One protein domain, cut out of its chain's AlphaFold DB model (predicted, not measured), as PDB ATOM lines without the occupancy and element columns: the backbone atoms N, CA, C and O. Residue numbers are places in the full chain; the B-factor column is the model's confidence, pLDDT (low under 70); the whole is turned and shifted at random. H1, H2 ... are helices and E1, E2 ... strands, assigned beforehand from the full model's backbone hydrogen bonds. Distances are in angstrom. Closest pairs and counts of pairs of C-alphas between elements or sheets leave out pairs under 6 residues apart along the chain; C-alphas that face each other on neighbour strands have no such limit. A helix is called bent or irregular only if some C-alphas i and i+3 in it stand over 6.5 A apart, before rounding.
ATOM      1  N   PRO A  15     -38.913 -34.228  15.386       51.88
ATOM      2  CA  PRO A  15     -39.477 -35.195  14.457       51.88
ATOM      3  C   PRO A  15     -38.623 -36.467  14.413       51.88
ATOM      4  O   PRO A  15     -37.429 -36.428  14.119       51.88
ATOM      5  N   ARG A  16     -39.246 -37.610  14.682       62.41
ATOM      6  CA  ARG A  16     -38.648 -38.940  14.580       62.41
ATOM      7  C   ARG A  16     -38.800 -39.446  13.148       62.41
ATOM      8  O   ARG A  16     -39.914 -39.543  12.636       62.41
ATOM      9  N   THR A  17     -37.691 -39.816  12.516       71.38
ATOM     10  CA  THR A  17     -37.679 -40.415  11.173       71.38
ATOM     11  C   THR A  17     -37.414 -41.913  11.277       71.38
ATOM     12  O   THR A  17     -36.451 -42.322  11.921       71.38
ATOM     13  N   ARG A  18     -38.260 -42.729  10.643       70.31
ATOM     14  CA  ARG A  18     -38.130 -44.193  10.574       70.31
ATOM     15  C   ARG A  18     -37.711 -44.647   9.187       70.31
ATOM     16  O   ARG A  18     -38.211 -44.119   8.197       70.31
ATOM     17  N   VAL A  19     -36.841 -45.645   9.117       77.62
ATOM     18  CA  VAL A  19     -36.259 -46.145   7.874       77.62
ATOM     19  C   VAL A  19     -37.000 -47.393   7.388       77.62
ATOM     20  O   VAL A  19     -37.028 -48.421   8.061       77.62
ATOM     21  N   ALA A  20     -37.584 -47.304   6.199       78.44
ATOM     22  CA  ALA A  20     -38.357 -48.352   5.549       78.44
ATOM     23  C   ALA A  20     -37.557 -48.974   4.403       78.44
ATOM     24  O   ALA A  20     -37.279 -48.302   3.408       78.44
ATOM     25  N   TYR A  21     -37.222 -50.255   4.507       82.19
ATOM     26  CA  TYR A  21     -36.589 -50.990   3.420       82.19
ATOM     27  C   TYR A  21     -37.632 -51.465   2.402       82.19
ATOM     28  O   TYR A  21     -38.452 -52.324   2.710       82.19
ATOM     29  N   LEU A  22     -37.602 -50.920   1.184       82.38
ATOM     30  CA  LEU A  22     -38.437 -51.372   0.069       82.38
ATOM     31  C   LEU A  22     -37.774 -52.555  -0.656       82.38
ATOM     32  O   LEU A  22     -36.725 -52.385  -1.281       82.38
ATOM     33  N   ARG A  23     -38.402 -53.738  -0.614       77.00
ATOM     34  CA  ARG A  23     -37.929 -54.963  -1.287       77.00
ATOM     35  C   ARG A  23     -39.058 -55.615  -2.075       77.00
ATOM     36  O   ARG A  23     -39.944 -56.195  -1.468       77.00
ATOM     37  N   THR A  24     -39.004 -55.655  -3.404       72.94
ATOM     38  CA  THR A  24     -39.967 -56.503  -4.133       72.94
ATOM     39  C   THR A  24     -39.496 -57.953  -4.171       72.94
ATOM     40  O   THR A  24     -38.372 -58.242  -4.577       72.94
ATOM     41  N   ILE A  25     -40.372 -58.872  -3.767       68.81
ATOM     42  CA  ILE A  25     -40.141 -60.312  -3.857       68.81
ATOM     43  C   ILE A  25     -40.767 -60.830  -5.152       68.81
ATOM     44  O   ILE A  25     -41.978 -60.732  -5.352       68.81
ATOM     45  N   LEU A  26     -39.944 -61.427  -6.012       69.12
ATOM     46  CA  LEU A  26     -40.414 -62.118  -7.213       69.12
ATOM     47  C   LEU A  26     -40.645 -63.594  -6.902       69.12
ATOM     48  O   LEU A  26     -39.833 -64.228  -6.213       69.12
ATOM     49  N   ASP A  27     -41.748 -64.146  -7.405       63.91
ATOM     50  CA  ASP A  27     -42.002 -65.581  -7.324       63.91
ATOM     51  C   ASP A  27     -40.897 -66.356  -8.058       63.91
ATOM     52  O   ASP A  27     -40.674 -66.186  -9.254       63.91
ATOM     53  N   LYS A  28     -40.219 -67.258  -7.337       54.88
ATOM     54  CA  LYS A  28     -39.136 -68.111  -7.858       54.88
ATOM     55  C   LYS A  28     -39.584 -69.033  -9.001       54.88
ATOM     56  O   LYS A  28     -38.736 -69.642  -9.647       54.88
ATOM     57  N   LYS A  29     -40.895 -69.182  -9.230       50.06
ATOM     58  CA  LYS A  29     -41.465 -69.944 -10.353       50.06
ATOM     59  C   LYS A  29     -41.604 -69.134 -11.646       50.06
ATOM     60  O   LYS A  29     -41.939 -69.716 -12.674       50.06
ATOM     61  N   GLU A  36     -49.054 -56.686 -17.390       71.25
ATOM     62  CA  GLU A  36     -49.567 -55.334 -17.094       71.25
ATOM     63  C   GLU A  36     -50.355 -55.285 -15.770       71.25
ATOM     64  O   GLU A  36     -50.253 -54.319 -15.011       71.25
ATOM     65  N   THR A  37     -51.091 -56.354 -15.453       68.94
ATOM     66  CA  THR A  37     -51.840 -56.485 -14.198       68.94
ATOM     67  C   THR A  37     -50.919 -56.496 -12.976       68.94
ATOM     68  O   THR A  37     -51.236 -55.854 -11.971       68.94
ATOM     69  N   ASP A  38     -49.760 -57.156 -13.061       70.06
ATOM     70  CA  ASP A  38     -48.769 -57.192 -11.975       70.06
ATOM     71  C   ASP A  38     -48.264 -55.783 -11.646       70.06
ATOM     72  O   ASP A  38     -48.210 -55.380 -10.480       70.06
ATOM     73  N   TRP A  39     -47.984 -54.992 -12.684       74.38
ATOM     74  CA  TRP A  39     -47.538 -53.607 -12.542       74.38
ATOM     75  C   TRP A  39     -48.622 -52.692 -11.958       74.38
ATOM     76  O   TRP A  39     -48.330 -51.863 -11.093       74.38
ATOM     77  N   LEU A  40     -49.886 -52.860 -12.367       69.56
ATOM     78  CA  LEU A  40     -51.021 -52.104 -11.814       69.56
ATOM     79  C   LEU A  40     -51.265 -52.416 -10.330       69.56
ATOM     80  O   LEU A  40     -51.598 -51.523  -9.539       69.56
ATOM     81  N   ASN A  41     -51.086 -53.677  -9.939       67.19
ATOM     82  CA  ASN A  41     -51.183 -54.088  -8.544       67.19
ATOM     83  C   ASN A  41     -50.036 -53.509  -7.707       67.19
ATOM     84  O   ASN A  41     -50.276 -53.004  -6.605       67.19
ATOM     85  N   LEU A  42     -48.811 -53.524  -8.242       72.19
ATOM     86  CA  LEU A  42     -47.650 -52.910  -7.606       72.19
ATOM     87  C   LEU A  42     -47.856 -51.400  -7.400       72.19
ATOM     88  O   LEU A  42     -47.629 -50.900  -6.298       72.19
ATOM     89  N   ASP A  43     -48.345 -50.669  -8.406       72.69
ATOM     90  CA  ASP A  43     -48.676 -49.238  -8.287       72.69
ATOM     91  C   ASP A  43     -49.720 -48.998  -7.184       72.69
ATOM     92  O   ASP A  43     -49.504 -48.194  -6.271       72.69
ATOM     93  N   SER A  44     -50.816 -49.761  -7.194       65.81
ATOM     94  CA  SER A  44     -51.879 -49.679  -6.179       65.81
ATOM     95  C   SER A  44     -51.366 -49.944  -4.758       65.81
ATOM     96  O   SER A  44     -51.828 -49.331  -3.783       65.81
ATOM     97  N   TRP A  45     -50.391 -50.843  -4.623       70.62
ATOM     98  CA  TRP A  45     -49.739 -51.138  -3.354       70.62
ATOM     99  C   TRP A  45     -48.883 -49.968  -2.861       70.62
ATOM    100  O   TRP A  45     -49.050 -49.534  -1.717       70.62
ATOM    101  N   HIS A  46     -48.047 -49.386  -3.723       73.19
ATOM    102  CA  HIS A  46     -47.253 -48.207  -3.367       73.19
ATOM    103  C   HIS A  46     -48.166 -47.040  -2.971       73.19
ATOM    104  O   HIS A  46     -47.943 -46.375  -1.956       73.19
ATOM    105  N   TRP A  47     -49.291 -46.878  -3.681       69.31
ATOM    106  CA  TRP A  47     -50.361 -45.940  -3.328       69.31
ATOM    107  C   TRP A  47     -50.999 -46.200  -1.961       69.31
ATOM    108  O   TRP A  47     -51.576 -45.279  -1.365       69.31
ATOM    109  N   THR A  48     -50.886 -47.407  -1.424       63.44
ATOM    110  CA  THR A  48     -51.406 -47.754  -0.103       63.44
ATOM    111  C   THR A  48     -50.388 -47.490   1.005       63.44
ATOM    112  O   THR A  48     -50.798 -47.022   2.064       63.44
ATOM    113  N   TRP A  49     -49.090 -47.702   0.765       64.94
ATOM    114  CA  TRP A  49     -48.092 -47.765   1.845       64.94
ATOM    115  C   TRP A  49     -46.999 -46.694   1.805       64.94
ATOM    116  O   TRP A  49     -46.587 -46.204   2.853       64.94
ATOM    117  N   VAL A  50     -46.546 -46.278   0.624       68.00
ATOM    118  CA  VAL A  50     -45.419 -45.342   0.503       68.00
ATOM    119  C   VAL A  50     -45.940 -43.910   0.513       68.00
ATOM    120  O   VAL A  50     -46.802 -43.574  -0.287       68.00
ATOM    121  N   GLY A  51     -45.486 -43.048   1.419       58.31
ATOM    122  CA  GLY A  51     -46.009 -41.685   1.590       58.31
ATOM    123  C   GLY A  51     -47.396 -41.622   2.243       58.31
ATOM    124  O   GLY A  51     -48.107 -40.628   2.094       58.31
ATOM    125  N   GLN A  52     -47.824 -42.691   2.928       56.38
ATOM    126  CA  GLN A  52     -48.971 -42.624   3.834       56.38
ATOM    127  C   GLN A  52     -48.539 -42.349   5.275       56.38
ATOM    128  O   GLN A  52     -47.452 -42.683   5.723       56.38
ATOM    129  N   ASN A  53     -49.472 -41.734   5.984       49.00
ATOM    130  CA  ASN A  53     -49.453 -41.421   7.401       49.00
ATOM    131  C   ASN A  53     -49.541 -42.711   8.250       49.00
ATOM    132  O   ASN A  53     -50.497 -43.469   8.072       49.00
ATOM    133  N   VAL A  54     -48.595 -42.937   9.175       46.97
ATOM    134  CA  VAL A  54     -48.500 -44.160  10.004       46.97
ATOM    135  C   VAL A  54     -49.818 -44.515  10.712       46.97
ATOM    136  O   VAL A  54     -50.345 -43.698  11.480       46.97
ATOM    137  N   PRO A  71     -47.845 -35.975  14.428       45.09
ATOM    138  CA  PRO A  71     -47.284 -35.081  13.406       45.09
ATOM    139  C   PRO A  71     -45.743 -35.106  13.360       45.09
ATOM    140  O   PRO A  71     -45.141 -34.581  12.435       45.09
ATOM    141  N   GLU A  72     -45.132 -35.747  14.351       50.16
ATOM    142  CA  GLU A  72     -43.710 -35.897  14.602       50.16
ATOM    143  C   GLU A  72     -43.109 -37.203  14.047       50.16
ATOM    144  O   GLU A  72     -41.927 -37.421  14.256       50.16
ATOM    145  N   LEU A  73     -43.861 -38.096  13.380       53.31
ATOM    146  CA  LEU A  73     -43.314 -39.356  12.838       53.31
ATOM    147  C   LEU A  73     -43.270 -39.351  11.301       53.31
ATOM    148  O   LEU A  73     -44.316 -39.358  10.648       53.31
ATOM    149  N   LEU A  74     -42.059 -39.382  10.739       67.69
ATOM    150  CA  LEU A  74     -41.775 -39.364   9.299       67.69
ATOM    151  C   LEU A  74     -41.191 -40.700   8.816       67.69
ATOM    152  O   LEU A  74     -40.549 -41.424   9.578       67.69
ATOM    153  N   HIS A  75     -41.381 -41.008   7.532       74.00
ATOM    154  CA  HIS A  75     -40.771 -42.162   6.871       74.00
ATOM    155  C   HIS A  75     -39.634 -41.731   5.953       74.00
ATOM    156  O   HIS A  75     -39.793 -40.812   5.154       74.00
ATOM    157  N   HIS A  76     -38.524 -42.453   6.029       83.94
ATOM    158  CA  HIS A  76     -37.454 -42.428   5.053       83.94
ATOM    159  C   HIS A  76     -37.369 -43.796   4.378       83.94
ATOM    160  O   HIS A  76     -37.188 -44.809   5.042       83.94
ATOM    161  N   TYR A  77     -37.512 -43.846   3.064       86.88
ATOM    162  CA  TYR A  77     -37.491 -45.076   2.290       86.88
ATOM    163  C   TYR A  77     -36.086 -45.332   1.754       86.88
ATOM    164  O   TYR A  77     -35.455 -44.441   1.183       86.88
ATOM    165  N   ILE A  78     -35.608 -46.563   1.908       91.69
ATOM    166  CA  ILE A  78     -34.359 -47.033   1.311       91.69
ATOM    167  C   ILE A  78     -34.669 -48.106   0.275       91.69
ATOM    168  O   ILE A  78     -35.475 -49.009   0.515       91.69
ATOM    169  N   LEU A  79     -34.050 -47.971  -0.893       92.56
ATOM    170  CA  LEU A  79     -34.258 -48.842  -2.045       92.56
ATOM    171  C   LEU A  79     -32.907 -49.306  -2.589       92.56
ATOM    172  O   LEU A  79     -32.047 -48.479  -2.897       92.56
ATOM    173  N   GLY A  80     -32.745 -50.619  -2.742       89.75
ATOM    174  CA  GLY A  80     -31.640 -51.220  -3.486       89.75
ATOM    175  C   GLY A  80     -31.983 -51.368  -4.965       89.75
ATOM    176  O   GLY A  80     -33.131 -51.208  -5.363       89.75
ATOM    177  N   PHE A  81     -30.978 -51.671  -5.784       87.06
ATOM    178  CA  PHE A  81     -31.146 -51.855  -7.229       87.06
ATOM    179  C   PHE A  81     -30.608 -53.224  -7.659       87.06
ATOM    180  O   PHE A  81     -29.573 -53.352  -8.303       87.06
ATOM    181  N   SER A  82     -31.296 -54.254  -7.199       78.25
ATOM    182  CA  SER A  82     -30.871 -55.654  -7.130       78.25
ATOM    183  C   SER A  82     -31.701 -56.587  -8.019       78.25
ATOM    184  O   SER A  82     -31.237 -57.666  -8.386       78.25
ATOM    185  N   ASN A  83     -32.919 -56.183  -8.390       78.38
ATOM    186  CA  ASN A  83     -33.847 -56.991  -9.177       78.38
ATOM    187  C   ASN A  83     -34.506 -56.184 -10.314       78.38
ATOM    188  O   ASN A  83     -34.368 -54.967 -10.420       78.38
ATOM    189  N   VAL A  84     -35.239 -56.887 -11.183       78.31
ATOM    190  CA  VAL A  84     -35.869 -56.317 -12.390       78.31
ATOM    191  C   VAL A  84     -37.055 -55.385 -12.109       78.31
ATOM    192  O   VAL A  84     -37.481 -54.664 -13.008       78.31
ATOM    193  N   VAL A  85     -37.583 -55.371 -10.883       79.81
ATOM    194  CA  VAL A  85     -38.723 -54.537 -10.473       79.81
ATOM    195  C   VAL A  85     -38.282 -53.228  -9.813       79.81
ATOM    196  O   VAL A  85     -39.012 -52.239  -9.879       79.81
ATOM    197  N   ASP A  86     -37.070 -53.163  -9.260       86.62
ATOM    198  CA  ASP A  86     -36.531 -51.952  -8.625       86.62
ATOM    199  C   ASP A  86     -36.589 -50.690  -9.520       86.62
ATOM    200  O   ASP A  86     -36.924 -49.618  -9.001       86.62
ATOM    201  N   PRO A  87     -36.381 -50.762 -10.858       88.19
ATOM    202  CA  PRO A  87     -36.625 -49.623 -11.743       88.19
ATOM    203  C   PRO A  87     -38.059 -49.087 -11.695       88.19
ATOM    204  O   PRO A  87     -38.247 -47.872 -11.654       88.19
ATOM    205  N   ALA A  88     -39.067 -49.962 -11.647       85.19
ATOM    206  CA  ALA A  88     -40.469 -49.555 -11.583       85.19
ATOM    207  C   ALA A  88     -40.810 -48.896 -10.234       85.19
ATOM    208  O   ALA A  88     -41.567 -47.925 -10.186       85.19
ATOM    209  N   ILE A  89     -40.209 -49.375  -9.139       87.56
ATOM    210  CA  ILE A  89     -40.337 -48.751  -7.813       87.56
ATOM    211  C   ILE A  89     -39.703 -47.359  -7.822       87.56
ATOM    212  O   ILE A  89     -40.309 -46.394  -7.354       87.56
ATOM    213  N   LEU A  90     -38.500 -47.233  -8.386       91.69
ATOM    214  CA  LEU A  90     -37.820 -45.950  -8.515       91.69
ATOM    215  C   LEU A  90     -38.644 -44.966  -9.357       91.69
ATOM    216  O   LEU A  90     -38.790 -43.814  -8.955       91.69
ATOM    217  N   ASP A  91     -39.221 -45.410 -10.476       90.94
ATOM    218  CA  ASP A  91     -40.120 -44.603 -11.313       90.94
ATOM    219  C   ASP A  91     -41.322 -44.094 -10.524       90.94
ATOM    220  O   ASP A  91     -41.675 -42.911 -10.600       90.94
ATOM    221  N   TRP A  92     -41.922 -44.977  -9.726       89.44
ATOM    222  CA  TRP A  92     -43.037 -44.626  -8.867       89.44
ATOM    223  C   TRP A  92     -42.643 -43.571  -7.833       89.44
ATOM    224  O   TRP A  92     -43.333 -42.557  -7.696       89.44
ATOM    225  N   LEU A  93     -41.522 -43.777  -7.136       90.31
ATOM    226  CA  LEU A  93     -41.004 -42.835  -6.147       90.31
ATOM    227  C   LEU A  93     -40.690 -41.485  -6.798       90.31
ATOM    228  O   LEU A  93     -41.102 -40.451  -6.278       90.31
ATOM    229  N   LEU A  94     -40.043 -41.489  -7.971       91.56
ATOM    230  CA  LEU A  94     -39.691 -40.272  -8.698       91.56
ATOM    231  C   LEU A  94     -40.924 -39.446  -9.067       91.56
ATOM    232  O   LEU A  94     -40.982 -38.248  -8.799       91.56
ATOM    233  N   LYS A  95     -41.928 -40.109  -9.646       88.19
ATOM    234  CA  LYS A  95     -43.197 -39.490 -10.033       88.19
ATOM    235  C   LYS A  95     -43.949 -38.928  -8.826       88.19
ATOM    236  O   LYS A  95     -44.591 -37.882  -8.931       88.19
ATOM    237  N   ASN A  96     -43.904 -39.629  -7.693       84.44
ATOM    238  CA  ASN A  96     -44.660 -39.257  -6.501       84.44
ATOM    239  C   ASN A  96     -43.936 -38.293  -5.557       84.44
ATOM    240  O   ASN A  96     -44.567 -37.805  -4.621       84.44
ATOM    241  N   SER A  97     -42.673 -37.970  -5.843       86.44
ATOM    242  CA  SER A  97     -41.900 -36.947  -5.137       86.44
ATOM    243  C   SER A  97     -41.572 -35.709  -5.982       86.44
ATOM    244  O   SER A  97     -40.633 -34.979  -5.665       86.44
ATOM    245  N   GLY A  98     -42.255 -35.519  -7.114       81.81
ATOM    246  CA  GLY A  98     -42.098 -34.332  -7.958       81.81
ATOM    247  C   GLY A  98     -42.817 -33.105  -7.385       81.81
ATOM    248  O   GLY A  98     -43.707 -33.235  -6.550       81.81
ATOM    249  N   GLU A  99     -42.492 -31.914  -7.898       72.75
ATOM    250  CA  GLU A  99     -42.984 -30.610  -7.398       72.75
ATOM    251  C   GLU A  99     -44.519 -30.497  -7.292       72.75
ATOM    252  O   GLU A  99     -45.039 -29.744  -6.473       72.75
ATOM    253  N   ASN A 100     -45.255 -31.274  -8.093       68.25
ATOM    254  CA  ASN A 100     -46.719 -31.258  -8.143       68.25
ATOM    255  C   ASN A 100     -47.390 -32.342  -7.282       68.25
ATOM    256  O   ASN A 100     -48.612 -32.496  -7.345       68.25
ATOM    257  N   ASN A 101     -46.627 -33.121  -6.510       66.69
ATOM    258  CA  ASN A 101     -47.163 -34.208  -5.702       66.69
ATOM    259  C   ASN A 101     -46.841 -34.001  -4.218       66.69
ATOM    260  O   ASN A 101     -45.697 -34.062  -3.795       66.69
ATOM    261  N   ALA A 102     -47.880 -33.792  -3.408       65.56
ATOM    262  CA  ALA A 102     -47.748 -33.544  -1.971       65.56
ATOM    263  C   ALA A 102     -47.501 -34.819  -1.139       65.56
ATOM    264  O   ALA A 102     -47.639 -34.787   0.083       65.56
ATOM    265  N   ARG A 103     -47.241 -35.960  -1.788       71.94
ATOM    266  CA  ARG A 103     -47.193 -37.262  -1.120       71.94
ATOM    267  C   ARG A 103     -45.834 -37.570  -0.500       71.94
ATOM    268  O   ARG A 103     -45.800 -38.135   0.588       71.94
ATOM    269  N   LEU A 104     -44.753 -37.250  -1.202       80.00
ATOM    270  CA  LEU A 104     -43.373 -37.515  -0.796       80.00
ATOM    271  C   LEU A 104     -42.502 -36.334  -1.214       80.00
ATOM    272  O   LEU A 104     -42.751 -35.697  -2.233       80.00
ATOM    273  N   SER A 105     -41.448 -36.077  -0.458       85.56
ATOM    274  CA  SER A 105     -40.324 -35.253  -0.884       85.56
ATOM    275  C   SER A 105     -39.209 -36.139  -1.431       85.56
ATOM    276  O   SER A 105     -39.073 -37.309  -1.067       85.56
ATOM    277  N   ARG A 106     -38.341 -35.572  -2.275       88.88
ATOM    278  CA  ARG A 106     -37.133 -36.272  -2.723       88.88
ATOM    279  C   ARG A 106     -36.216 -36.661  -1.555       88.88
ATOM    280  O   ARG A 106     -35.534 -37.678  -1.623       88.88
ATOM    281  N   SER A 107     -36.236 -35.881  -0.476       87.50
ATOM    282  CA  SER A 107     -35.490 -36.144   0.763       87.50
ATOM    283  C   SER A 107     -36.002 -37.347   1.559       87.50
ATOM    284  O   SER A 107     -35.287 -37.865   2.414       87.50
ATOM    285  N   ASP A 108     -37.220 -37.814   1.282       86.25
ATOM    286  CA  ASP A 108     -37.810 -38.958   1.988       86.25
ATOM    287  C   ASP A 108     -37.240 -40.286   1.459       86.25
ATOM    288  O   ASP A 108     -37.613 -41.353   1.922       86.25
ATOM    289  N   PHE A 109     -36.376 -40.192   0.447       91.62
ATOM    290  CA  PHE A 109     -35.691 -41.202  -0.338       91.62
ATOM    291  C   PHE A 109     -34.181 -41.390  -0.266       91.62
ATOM    292  O   PHE A 109     -33.477 -40.408  -0.501       91.62
ATOM    293  N   THR A 110     -33.659 -42.611  -0.137       95.44
ATOM    294  CA  THR A 110     -32.269 -42.896  -0.536       95.44
ATOM    295  C   THR A 110     -32.157 -44.161  -1.382       95.44
ATOM    296  O   THR A 110     -32.706 -45.207  -1.040       95.44
ATOM    297  N   VAL A 111     -31.388 -44.081  -2.471       96.00
ATOM    298  CA  VAL A 111     -31.044 -45.239  -3.308       96.00
ATOM    299  C   VAL A 111     -29.681 -45.790  -2.895       96.00
ATOM    300  O   VAL A 111     -28.701 -45.049  -2.806       96.00
ATOM    301  N   TYR A 112     -29.613 -47.091  -2.635       96.12
ATOM    302  CA  TYR A 112     -28.413 -47.791  -2.191       96.12
ATOM    303  C   TYR A 112     -27.802 -48.500  -3.394       96.12
ATOM    304  O   TYR A 112     -28.454 -49.319  -4.039       96.12
ATOM    305  N   LEU A 113     -26.545 -48.178  -3.695       96.12
ATOM    306  CA  LEU A 113     -25.790 -48.804  -4.778       96.12
ATOM    307  C   LEU A 113     -24.436 -49.269  -4.257       96.12
ATOM    308  O   LEU A 113     -23.719 -48.523  -3.585       96.12
ATOM    309  N   SER A 114     -24.057 -50.492  -4.609       95.62
ATOM    310  CA  SER A 114     -22.727 -51.015  -4.317       95.62
ATOM    311  C   SER A 114     -21.664 -50.255  -5.108       95.62
ATOM    312  O   SER A 114     -21.913 -49.713  -6.190       95.62
ATOM    313  N   ALA A 115     -20.435 -50.251  -4.599       95.12
ATOM    314  CA  ALA A 115     -19.294 -49.680  -5.304       95.12
ATOM    315  C   ALA A 115     -19.132 -50.282  -6.710       95.12
ATOM    316  O   ALA A 115     -18.851 -49.541  -7.651       95.12
ATOM    317  N   THR A 116     -19.383 -51.588  -6.851       93.69
ATOM    318  CA  THR A 116     -19.377 -52.302  -8.131       93.69
ATOM    319  C   THR A 116     -20.437 -51.747  -9.080       93.69
ATOM    320  O   THR A 116     -20.094 -51.342 -10.190       93.69
ATOM    321  N   GLN A 117     -21.692 -51.621  -8.632       93.88
ATOM    322  CA  GLN A 117     -22.781 -51.062  -9.444       93.88
ATOM    323  C   GLN A 117     -22.506 -49.622  -9.877       93.88
ATOM    324  O   GLN A 117     -22.784 -49.268 -11.019       93.88
ATOM    325  N   MET A 118     -21.928 -48.799  -8.999       94.50
ATOM    326  CA  MET A 118     -21.573 -47.418  -9.338       94.50
ATOM    327  C   MET A 118     -20.439 -47.319 -10.367       94.50
ATOM    328  O   MET A 118     -20.342 -46.314 -11.066       94.50
ATOM    329  N   SER A 119     -19.566 -48.327 -10.439       93.69
ATOM    330  CA  SER A 119     -18.470 -48.386 -11.416       93.69
ATOM    331  C   SER A 119     -18.845 -49.065 -12.735       93.69
ATOM    332  O   SER A 119     -18.087 -48.974 -13.699       93.69
ATOM    333  N   ASP A 120     -19.995 -49.736 -12.786       94.50
ATOM    334  CA  ASP A 120     -20.444 -50.481 -13.956       94.50
ATOM    335  C   ASP A 120     -20.904 -49.525 -15.078       94.50
ATOM    336  O   ASP A 120     -21.847 -48.746 -14.880       94.50
ATOM    337  N   PRO A 121     -20.294 -49.577 -16.280       93.81
ATOM    338  CA  PRO A 121     -20.700 -48.748 -17.414       93.81
ATOM    339  C   PRO A 121     -22.168 -48.917 -17.827       93.81
ATOM    340  O   PRO A 121     -22.757 -47.967 -18.352       93.81
ATOM    341  N   SER A 122     -22.773 -50.087 -17.590       92.31
ATOM    342  CA  SER A 122     -24.187 -50.343 -17.896       92.31
ATOM    343  C   SER A 122     -25.136 -49.479 -17.052       92.31
ATOM    344  O   SER A 122     -26.203 -49.086 -17.528       92.31
ATOM    345  N   ASN A 123     -24.704 -49.059 -15.857       93.31
ATOM    346  CA  ASN A 123     -25.486 -48.224 -14.943       93.31
ATOM    347  C   ASN A 123     -25.349 -46.720 -15.206       93.31
ATOM    348  O   ASN A 123     -25.936 -45.912 -14.484       93.31
ATOM    349  N   LYS A 124     -24.624 -46.301 -16.255       94.62
ATOM    350  CA  LYS A 124     -24.414 -44.878 -16.570       94.62
ATOM    351  C   LYS A 124     -25.727 -44.095 -16.675       94.62
ATOM    352  O   LYS A 124     -25.822 -43.002 -16.122       94.62
ATOM    353  N   ASN A 125     -26.737 -44.653 -17.345       94.19
ATOM    354  CA  ASN A 125     -28.033 -43.992 -17.519       94.19
ATOM    355  C   ASN A 125     -28.790 -43.857 -16.190       94.19
ATOM    356  O   ASN A 125     -29.363 -42.805 -15.919       94.19
ATOM    357  N   LEU A 126     -28.747 -44.891 -15.342       93.88
ATOM    358  CA  LEU A 126     -29.337 -44.852 -14.002       93.88
ATOM    359  C   LEU A 126     -28.679 -43.757 -13.155       93.88
ATOM    360  O   LEU A 126     -29.374 -42.915 -12.598       93.88
ATOM    361  N   LEU A 127     -27.344 -43.723 -13.106       96.31
ATOM    362  CA  LEU A 127     -26.596 -42.734 -12.326       96.31
ATOM    363  C   LEU A 127     -26.845 -41.301 -12.814       96.31
ATOM    364  O   LEU A 127     -27.044 -40.401 -11.999       96.31
ATOM    365  N   GLN A 128     -26.880 -41.087 -14.134       96.25
ATOM    366  CA  GLN A 128     -27.216 -39.784 -14.715       96.25
ATOM    367  C   GLN A 128     -28.633 -39.346 -14.345       96.25
ATOM    368  O   GLN A 128     -28.831 -38.192 -13.974       96.25
ATOM    369  N   ARG A 129     -29.598 -40.269 -14.398       94.88
ATOM    370  CA  ARG A 129     -30.988 -40.000 -14.027       94.88
ATOM    371  C   ARG A 129     -31.134 -39.665 -12.546       94.88
ATOM    372  O   ARG A 129     -31.798 -38.692 -12.204       94.88
ATOM    373  N   LEU A 130     -30.503 -40.442 -11.664       94.75
ATOM    374  CA  LEU A 130     -30.523 -40.178 -10.224       94.75
ATOM    375  C   LEU A 130     -29.911 -38.805  -9.906       94.75
ATOM    376  O   LEU A 130     -30.453 -38.070  -9.086       94.75
ATOM    377  N   ALA A 131     -28.839 -38.418 -10.605       94.25
ATOM    378  CA  ALA A 131     -28.249 -37.090 -10.466       94.25
ATOM    379  C   ALA A 131     -29.172 -35.969 -10.985       94.25
ATOM    380  O   ALA A 131     -29.329 -34.956 -10.306       94.25
ATOM    381  N   SER A 132     -29.808 -36.136 -12.154       93.94
ATOM    382  CA  SER A 132     -30.703 -35.113 -12.724       93.94
ATOM    383  C   SER A 132     -31.970 -34.897 -11.900       93.94
ATOM    384  O   SER A 132     -32.503 -33.795 -11.864       93.94
ATOM    385  N   GLU A 133     -32.438 -35.948 -11.232       92.44
ATOM    386  CA  GLU A 133     -33.642 -35.949 -10.392       92.44
ATOM    387  C   GLU A 133     -33.328 -35.607  -8.922       92.44
ATOM    388  O   GLU A 133     -34.193 -35.721  -8.050       92.44
ATOM    389  N   ASN A 134     -32.081 -35.198  -8.646       92.19
ATOM    390  CA  ASN A 134     -31.572 -34.812  -7.332       92.19
ATOM    391  C   ASN A 134     -31.805 -35.882  -6.247       92.19
ATOM    392  O   ASN A 134     -32.221 -35.582  -5.127       92.19
ATOM    393  N   VAL A 135     -31.585 -37.154  -6.594       93.44
ATOM    394  CA  VAL A 135     -31.779 -38.290  -5.686       93.44
ATOM    395  C   VAL A 135     -30.533 -38.550  -4.862       93.44
ATOM    396  O   VAL A 135     -29.437 -38.691  -5.402       93.44
ATOM    397  N   THR A 136     -30.710 -38.692  -3.549       95.31
ATOM    398  CA  THR A 136     -29.637 -39.119  -2.652       95.31
ATOM    399  C   THR A 136     -29.241 -40.561  -2.958       95.31
ATOM    400  O   THR A 136     -30.073 -41.470  -2.927       95.31
ATOM    401  N   ILE A 137     -27.952 -40.770  -3.222       96.44
ATOM    402  CA  ILE A 137     -27.358 -42.093  -3.413       96.44
ATOM    403  C   ILE A 137     -26.431 -42.381  -2.236       96.44
ATOM    404  O   ILE A 137     -25.525 -41.595  -1.954       96.44
ATOM    405  N   LYS A 138     -26.606 -43.536  -1.590       96.94
ATOM    406  CA  LYS A 138     -25.649 -44.060  -0.616       96.94
ATOM    407  C   LYS A 138     -24.805 -45.154  -1.258       96.94
ATOM    408  O   LYS A 138     -25.317 -46.191  -1.677       96.94
ATOM    409  N   LYS A 139     -23.495 -44.912  -1.327       96.56
ATOM    410  CA  LYS A 139     -22.519 -45.878  -1.836       96.56
ATOM    411  C   LYS A 139     -22.189 -46.914  -0.764       96.56
ATOM    412  O   LYS A 139     -21.656 -46.556   0.285       96.56
ATOM    413  N   ILE A 140     -22.423 -48.185  -1.067       96.38
ATOM    414  CA  ILE A 140     -22.101 -49.314  -0.190       96.38
ATOM    415  C   ILE A 140     -20.797 -49.966  -0.647       96.38
ATOM    416  O   ILE A 140     -20.637 -50.320  -1.814       96.38
ATOM    417  N   THR A 141     -19.832 -50.081   0.261       94.88
ATOM    418  CA  THR A 141     -18.503 -50.656  -0.026       94.88
ATOM    419  C   THR A 141     -18.277 -51.989   0.670       94.88
ATOM    420  O   THR A 141     -17.520 -52.808   0.161       94.88
ATOM    421  N   GLU A 142     -18.972 -52.227   1.781       93.38
ATOM    422  CA  GLU A 142     -18.851 -53.423   2.607       93.38
ATOM    423  C   GLU A 142     -20.243 -53.874   3.063       93.38
ATOM    424  O   GLU A 142     -21.160 -53.058   3.185       93.38
ATOM    425  N   ALA A 143     -20.401 -55.180   3.278       90.31
ATOM    426  CA  ALA A 143     -21.626 -55.761   3.813       90.31
ATOM    427  C   ALA A 143     -21.786 -55.451   5.309       90.31
ATOM    428  O   ALA A 143     -20.814 -55.178   6.016       90.31
ATOM    429  N   SER A 144     -23.017 -55.550   5.809       86.44
ATOM    430  CA  SER A 144     -23.274 -55.509   7.249       86.44
ATOM    431  C   SER A 144     -22.633 -56.709   7.948       86.44
ATOM    432  O   SER A 144     -22.685 -57.836   7.456       86.44
ATOM    433  N   ASN A 145     -22.076 -56.488   9.137       83.56
ATOM    434  CA  ASN A 145     -21.598 -57.565  10.004       83.56
ATOM    435  C   ASN A 145     -22.739 -58.305  10.726       83.56
ATOM    436  O   ASN A 145     -22.496 -59.331  11.360       83.56
ATOM    437  N   GLU A 146     -23.962 -57.775  10.667       77.31
ATOM    438  CA  GLU A 146     -25.107 -58.284  11.422       77.31
ATOM    439  C   GLU A 146     -25.976 -59.255  10.604       77.31
ATOM    440  O   GLU A 146     -26.582 -60.143  11.208       77.31
ATOM    441  N   TYR A 147     -25.968 -59.152   9.268       79.50
ATOM    442  CA  TYR A 147     -26.737 -60.017   8.365       79.50
ATOM    443  C   TYR A 147     -25.909 -60.486   7.170       79.50
ATOM    444  O   TYR A 147     -25.294 -59.681   6.473       79.50
ATOM    445  N   THR A 148     -25.957 -61.784   6.872       84.75
ATOM    446  CA  THR A 148     -25.343 -62.337   5.657       84.75
ATOM    447  C   THR A 148     -26.271 -62.166   4.456       84.75
ATOM    448  O   THR A 148     -27.469 -62.443   4.548       84.75
ATOM    449  N   SER A 149     -25.726 -61.758   3.313       85.00
ATOM    450  CA  SER A 149     -26.459 -61.628   2.052       85.00
ATOM    451  C   SER A 149     -25.511 -61.786   0.867       85.00
ATOM    452  O   SER A 149     -24.347 -61.401   0.970       85.00
ATOM    453  N   ASP A 150     -26.026 -62.300  -0.251       85.88
ATOM    454  CA  ASP A 150     -25.304 -62.316  -1.530       85.88
ATOM    455  C   ASP A 150     -25.218 -60.908  -2.144       85.88
ATOM    456  O   ASP A 150     -24.267 -60.588  -2.854       85.88
ATOM    457  N   ASP A 151     -26.191 -60.045  -1.832       87.94
ATOM    458  CA  ASP A 151     -26.163 -58.623  -2.164       87.94
ATOM    459  C   ASP A 151     -25.739 -57.806  -0.933       87.94
ATOM    460  O   ASP A 151     -26.413 -57.796   0.105       87.94
ATOM    461  N   ILE A 152     -24.614 -57.096  -1.048       91.44
ATOM    462  CA  ILE A 152     -24.086 -56.267   0.041       91.44
ATOM    463  C   ILE A 152     -25.038 -55.124   0.409       91.44
ATOM    464  O   ILE A 152     -25.137 -54.782   1.588       91.44
ATOM    465  N   CYS A 153     -25.775 -54.567  -0.556       91.75
ATOM    466  CA  CYS A 153     -26.754 -53.518  -0.299       91.75
ATOM    467  C   CYS A 153     -27.885 -54.055   0.575       91.75
ATOM    468  O   CYS A 153     -28.256 -53.393   1.538       91.75
ATOM    469  N   ASP A 154     -28.365 -55.272   0.313       87.25
ATOM    470  CA  ASP A 154     -29.425 -55.910   1.101       87.25
ATOM    471  C   ASP A 154     -29.034 -56.083   2.566       87.25
ATOM    472  O   ASP A 154     -29.831 -55.799   3.461       87.25
ATOM    473  N   SER A 155     -27.791 -56.502   2.824       87.56
ATOM    474  CA  SER A 155     -27.292 -56.650   4.197       87.56
ATOM    475  C   SER A 155     -27.279 -55.317   4.952       87.56
ATOM    476  O   SER A 155     -27.696 -55.254   6.110       87.56
ATOM    477  N   VAL A 156     -26.840 -54.238   4.291       89.25
ATOM    478  CA  VAL A 156     -26.760 -52.908   4.898       89.25
ATOM    479  C   VAL A 156     -28.151 -52.316   5.078       89.25
ATOM    480  O   VAL A 156     -28.475 -51.880   6.180       89.25
ATOM    481  N   MET A 157     -29.000 -52.374   4.050       88.00
ATOM    482  CA  MET A 157     -30.378 -51.886   4.118       88.00
ATOM    483  C   MET A 157     -31.176 -52.593   5.216       88.00
ATOM    484  O   MET A 157     -31.891 -51.938   5.971       88.00
ATOM    485  N   LEU A 158     -31.013 -53.908   5.384       81.31
ATOM    486  CA  LEU A 158     -31.668 -54.610   6.486       81.31
ATOM    487  C   LEU A 158     -31.127 -54.167   7.856       81.31
ATOM    488  O   LEU A 158     -31.891 -54.028   8.805       81.31
ATOM    489  N   SER A 159     -29.824 -53.905   7.972       80.94
ATOM    490  CA  SER A 159     -29.225 -53.435   9.230       80.94
ATOM    491  C   SER A 159     -29.564 -51.986   9.592       80.94
ATOM    492  O   SER A 159     -29.504 -51.612  10.766       80.94
ATOM    493  N   GLU A 160     -29.933 -51.171   8.609       83.56
ATOM    494  CA  GLU A 160     -30.263 -49.754   8.794       83.56
ATOM    495  C   GLU A 160     -31.766 -49.477   8.796       83.56
ATOM    496  O   GLU A 160     -32.172 -48.387   9.193       83.56
ATOM    497  N   SER A 161     -32.587 -50.442   8.381       75.38
ATOM    498  CA  SER A 161     -34.038 -50.304   8.394       75.38
ATOM    499  C   SER A 161     -34.648 -50.660   9.744       75.38
ATOM    500  O   SER A 161     -34.184 -51.538  10.475       75.38
ATOM    501  N   ASP A 162     -35.731 -49.957  10.050       68.31
ATOM    502  CA  ASP A 162     -36.607 -50.254  11.176       68.31
ATOM    503  C   ASP A 162     -37.651 -51.300  10.779       68.31
ATOM    504  O   ASP A 162     -38.092 -52.079  11.616       68.31
ATOM    505  N   TYR A 163     -38.041 -51.343   9.502       66.19
ATOM    506  CA  TYR A 163     -38.985 -52.314   8.952       66.19
ATOM    507  C   TYR A 163     -38.795 -52.512   7.448       66.19
ATOM    508  O   TYR A 163     -38.236 -51.660   6.755       66.19
ATOM    509  N   ILE A 164     -39.291 -53.642   6.947       70.94
ATOM    510  CA  ILE A 164     -39.304 -53.980   5.524       70.94
ATOM    511  C   ILE A 164     -40.724 -53.789   5.000       70.94
ATOM    512  O   ILE A 164     -41.698 -54.131   5.670       70.94
ATOM    513  N   LEU A 165     -40.835 -53.245   3.797       70.75
ATOM    514  CA  LEU A 165     -42.040 -53.318   2.997       70.75
ATOM    515  C   LEU A 165     -41.768 -54.208   1.786       70.75
ATOM    516  O   LEU A 165     -40.961 -53.861   0.920       70.75
ATOM    517  N   ASP A 166     -42.452 -55.344   1.750       65.56
ATOM    518  CA  ASP A 166     -42.177 -56.455   0.850       65.56
ATOM    519  C   ASP A 166     -43.371 -56.808  -0.055       65.56
ATOM    520  O   ASP A 166     -44.087 -57.789   0.166       65.56
ATOM    521  N   PRO A 167     -43.644 -56.023  -1.111       62.81
ATOM    522  CA  PRO A 167     -44.617 -56.451  -2.104       62.81
ATOM    523  C   PRO A 167     -44.143 -57.759  -2.761       62.81
ATOM    524  O   PRO A 167     -43.053 -57.823  -3.330       62.81
ATOM    525  N   THR A 168     -44.974 -58.802  -2.702       61.75
ATOM    526  CA  THR A 168     -44.721 -60.062  -3.413       61.75
ATOM    527  C   THR A 168     -45.529 -60.104  -4.704       61.75
ATOM    528  O   THR A 168     -46.758 -60.036  -4.672       61.75
ATOM    529  N   ILE A 169     -44.853 -60.259  -5.841       62.47
ATOM    530  CA  ILE A 169     -45.495 -60.459  -7.146       62.47
ATOM    531  C   ILE A 169     -45.549 -61.971  -7.416       62.47
ATOM    532  O   ILE A 169     -44.520 -62.584  -7.707       62.47
ATOM    533  N   GLN A 170     -46.736 -62.578  -7.271       58.59
ATOM    534  CA  GLN A 170     -46.996 -64.003  -7.541       58.59
ATOM    535  C   GLN A 170     -47.858 -64.179  -8.796       58.59
ATOM    536  O   GLN A 170     -48.889 -63.523  -8.923       58.59
ATOM    537  N   ILE A 171     -47.474 -65.106  -9.683       49.75
ATOM    538  CA  ILE A 171     -48.244 -65.452 -10.890       49.75
ATOM    539  C   ILE A 171     -49.241 -66.573 -10.547       49.75
ATOM    540  O   ILE A 171     -48.853 -67.643 -10.073       49.75
ATOM    541  N   GLY A 172     -50.534 -66.363 -10.809       46.78
ATOM    542  CA  GLY A 172     -51.582 -67.363 -10.580       46.78
ATOM    543  C   GLY A 172     -52.894 -67.028 -11.302       46.78
ATOM    544  O   GLY A 172     -53.062 -65.907 -11.759       46.78
ATOM    545  N   PRO A 173     -53.875 -67.954 -11.384       37.59
ATOM    546  CA  PRO A 173     -55.148 -67.770 -12.119       37.59
ATOM    547  C   PRO A 173     -56.052 -66.664 -11.545       37.59
ATOM    548  O   PRO A 173     -57.196 -66.465 -11.956       37.59
ATOM    549  N   SER A 174     -55.560 -65.966 -10.537       38.78
ATOM    550  CA  SER A 174     -56.042 -64.689 -10.084       38.78
ATOM    551  C   SER A 174     -54.780 -63.948  -9.650       38.78
ATOM    552  O   SER A 174     -54.166 -64.373  -8.674       38.78
ATOM    553  N   ASP A 175     -54.399 -62.894 -10.372       38.28
ATOM    554  CA  ASP A 175     -53.191 -62.075 -10.163       38.28
ATOM    555  C   ASP A 175     -53.245 -61.332  -8.814       38.28
ATOM    556  O   ASP A 175     -53.463 -60.121  -8.731       38.28
ATOM    557  N   TRP A 176     -53.177 -62.076  -7.712       34.75
ATOM    558  CA  TRP A 176     -53.233 -61.544  -6.361       34.75
ATOM    559  C   TRP A 176     -51.795 -61.319  -5.922       34.75
ATOM    560  O   TRP A 176     -51.071 -62.265  -5.627       34.75
ATOM    561  N   VAL A 177     -51.402 -60.050  -5.810       40.22
ATOM    562  CA  VAL A 177     -50.274 -59.665  -4.958       40.22
ATOM    563  C   VAL A 177     -50.661 -60.075  -3.538       40.22
ATOM    564  O   VAL A 177     -51.491 -59.411  -2.900       40.22
ATOM    565  N   THR A 178     -50.123 -61.198  -3.044       37.59
ATOM    566  CA  THR A 178     -50.225 -61.524  -1.622       37.59
ATOM    567  C   THR A 178     -49.511 -60.412  -0.887       37.59
ATOM    568  O   THR A 178     -48.298 -60.228  -0.957       37.59
ATOM    569  N   THR A 179     -50.332 -59.569  -0.282       44.28
ATOM    570  CA  THR A 179     -49.925 -58.344   0.375       44.28
ATOM    571  C   THR A 179     -49.443 -58.730   1.760       44.28
ATOM    572  O   THR A 179     -50.109 -58.474   2.759       44.28
ATOM    573  N   ASP A 180     -48.266 -59.335   1.822       40.12
ATOM    574  CA  ASP A 180     -47.556 -59.632   3.068       40.12
ATOM    575  C   ASP A 180     -46.934 -58.368   3.691       40.12
ATOM    576  O   ASP A 180     -46.065 -58.447   4.548       40.12
ATOM    577  N   ALA A 181     -47.486 -57.199   3.332       35.81
ATOM    578  CA  ALA A 181     -46.990 -55.828   3.461       35.81
ATOM    579  C   ALA A 181     -46.808 -55.290   4.889       35.81
ATOM    580  O   ALA A 181     -46.858 -54.082   5.114       35.81
ATOM    581  N   LEU A 182     -46.632 -56.166   5.864       49.66
ATOM    582  CA  LEU A 182     -46.286 -55.826   7.234       49.66
ATOM    583  C   LEU A 182     -45.268 -56.776   7.856       49.66
ATOM    584  O   LEU A 182     -44.981 -56.581   9.032       49.66
ATOM    585  N   TYR A 183     -44.838 -57.828   7.154       36.28
ATOM    586  CA  TYR A 183     -44.438 -59.129   7.697       36.28
ATOM    587  C   TYR A 183     -44.105 -59.174   9.200       36.28
ATOM    588  O   TYR A 183     -42.963 -59.313   9.604       36.28
ATOM    589  N   ARG A 184     -45.134 -59.047  10.047       38.34
ATOM    590  CA  ARG A 184     -45.119 -59.332  11.488       38.34
ATOM    591  C   ARG A 184     -43.818 -58.992  12.232       38.34
ATOM    592  O   ARG A 184     -43.294 -59.834  12.960       38.34
TER     593      ARG A 184
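What this domain is: This is residues 15 to 29, 36 to 54 and 71 to 184 of the 326 residues of an uncharacterized protein of Fusarium pseudograminearum (UniProt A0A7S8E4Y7). A strongly twisted sheet of five parallel strands stands between helices: H2 covers part of one face and H5 packs on the opposite face. H1 lies beside H2, off the sheet, while H3 and H4 lie towards the E4 edge, where H4 only grazes the sheet. The 148 printed residues hold five named helices and five named strands, in the order E1 H1 E2 H2 E3 H3 H4 E4 H5 E5; the sheet's order is E4 E3 E2 E1 E5, and the class is mixed, helices and strands. The whole is compact, with a radius of gyration of the C-alphas of 15.3 A, and rounded, spanning 41 by 40 by 32 A.

How they stand to each other: E1, residues 16 to 22, is an inner strand between E2, residues 73 to 80, and the edge strand E5, residues 163 to 165. N 20 and O 76 are 2.8 A apart, within hydrogen-bond range, as are N 21 and O 163, 2.8 A. H1, residues 36 to 49, is not on the sheet; it is close to but not clearly touching H2, residues 86 to 96, at a steep tilt of 54 degrees, the same way, with the C-alphas of Asp 43 and Trp 92 closest at 7.3 A. E2, H2 and E3, residues 109 to 114, form a strand-helix-strand unit, two parallel neighbour strands with a helix between, its crossover right-handed; N 112 and O 79 are 2.8 A apart. A second strand-helix-strand unit, its crossover right-handed, is made of E3, H3, residues 115 to 119, H4, residues 121 to 132, and the edge strand E4, residues 136 to 140; N 138 and O 111 are within hydrogen-bond range at 2.9 A. H3 is on the sheet, the closest C-alphas of H3 and E4 being those of Ala 115 and Ile 140, 5.8 A apart. H4 is irregular, with C-alphas 122 and 125 7.4 A apart, and grazes the sheet with residues 127 to 131. H5, residues 152 to 160, and H2 are on opposite faces, giving three layers, helices on both faces of a sheet; the closest C-alphas of H5 and E3 are those of Cys 153 and Ser 114, 6.2 A. Every O i to N i+4 pair is within hydrogen-bond range in H1, H2, H3 and H5, and 6 of 8 in H4.

Where its parts are: E1 begins at C-alpha 16 (-38.648, -38.940, 14.580) and is 19.1 A long. H1 measures 20.4 A, E2 23.3 A, H2 15.2 A, E3 16.7 A and H4 17.5 A. E5 ends at C-alpha 165 (-42.040, -53.318, 2.997).

The domain as a whole: The C-alphas of Pro 15 and Pro 173 are farthest apart, at 44.9 A. Residues 30 to 35 and 55 to 70 are not printed, with C-alpha gaps of 18.0 A and 9.8 A. The links H2 to E3 and E4 to H5 are long. Mean pLDDT of the printed part is 76.5; 47 residues are under 70, among them 166 to 184.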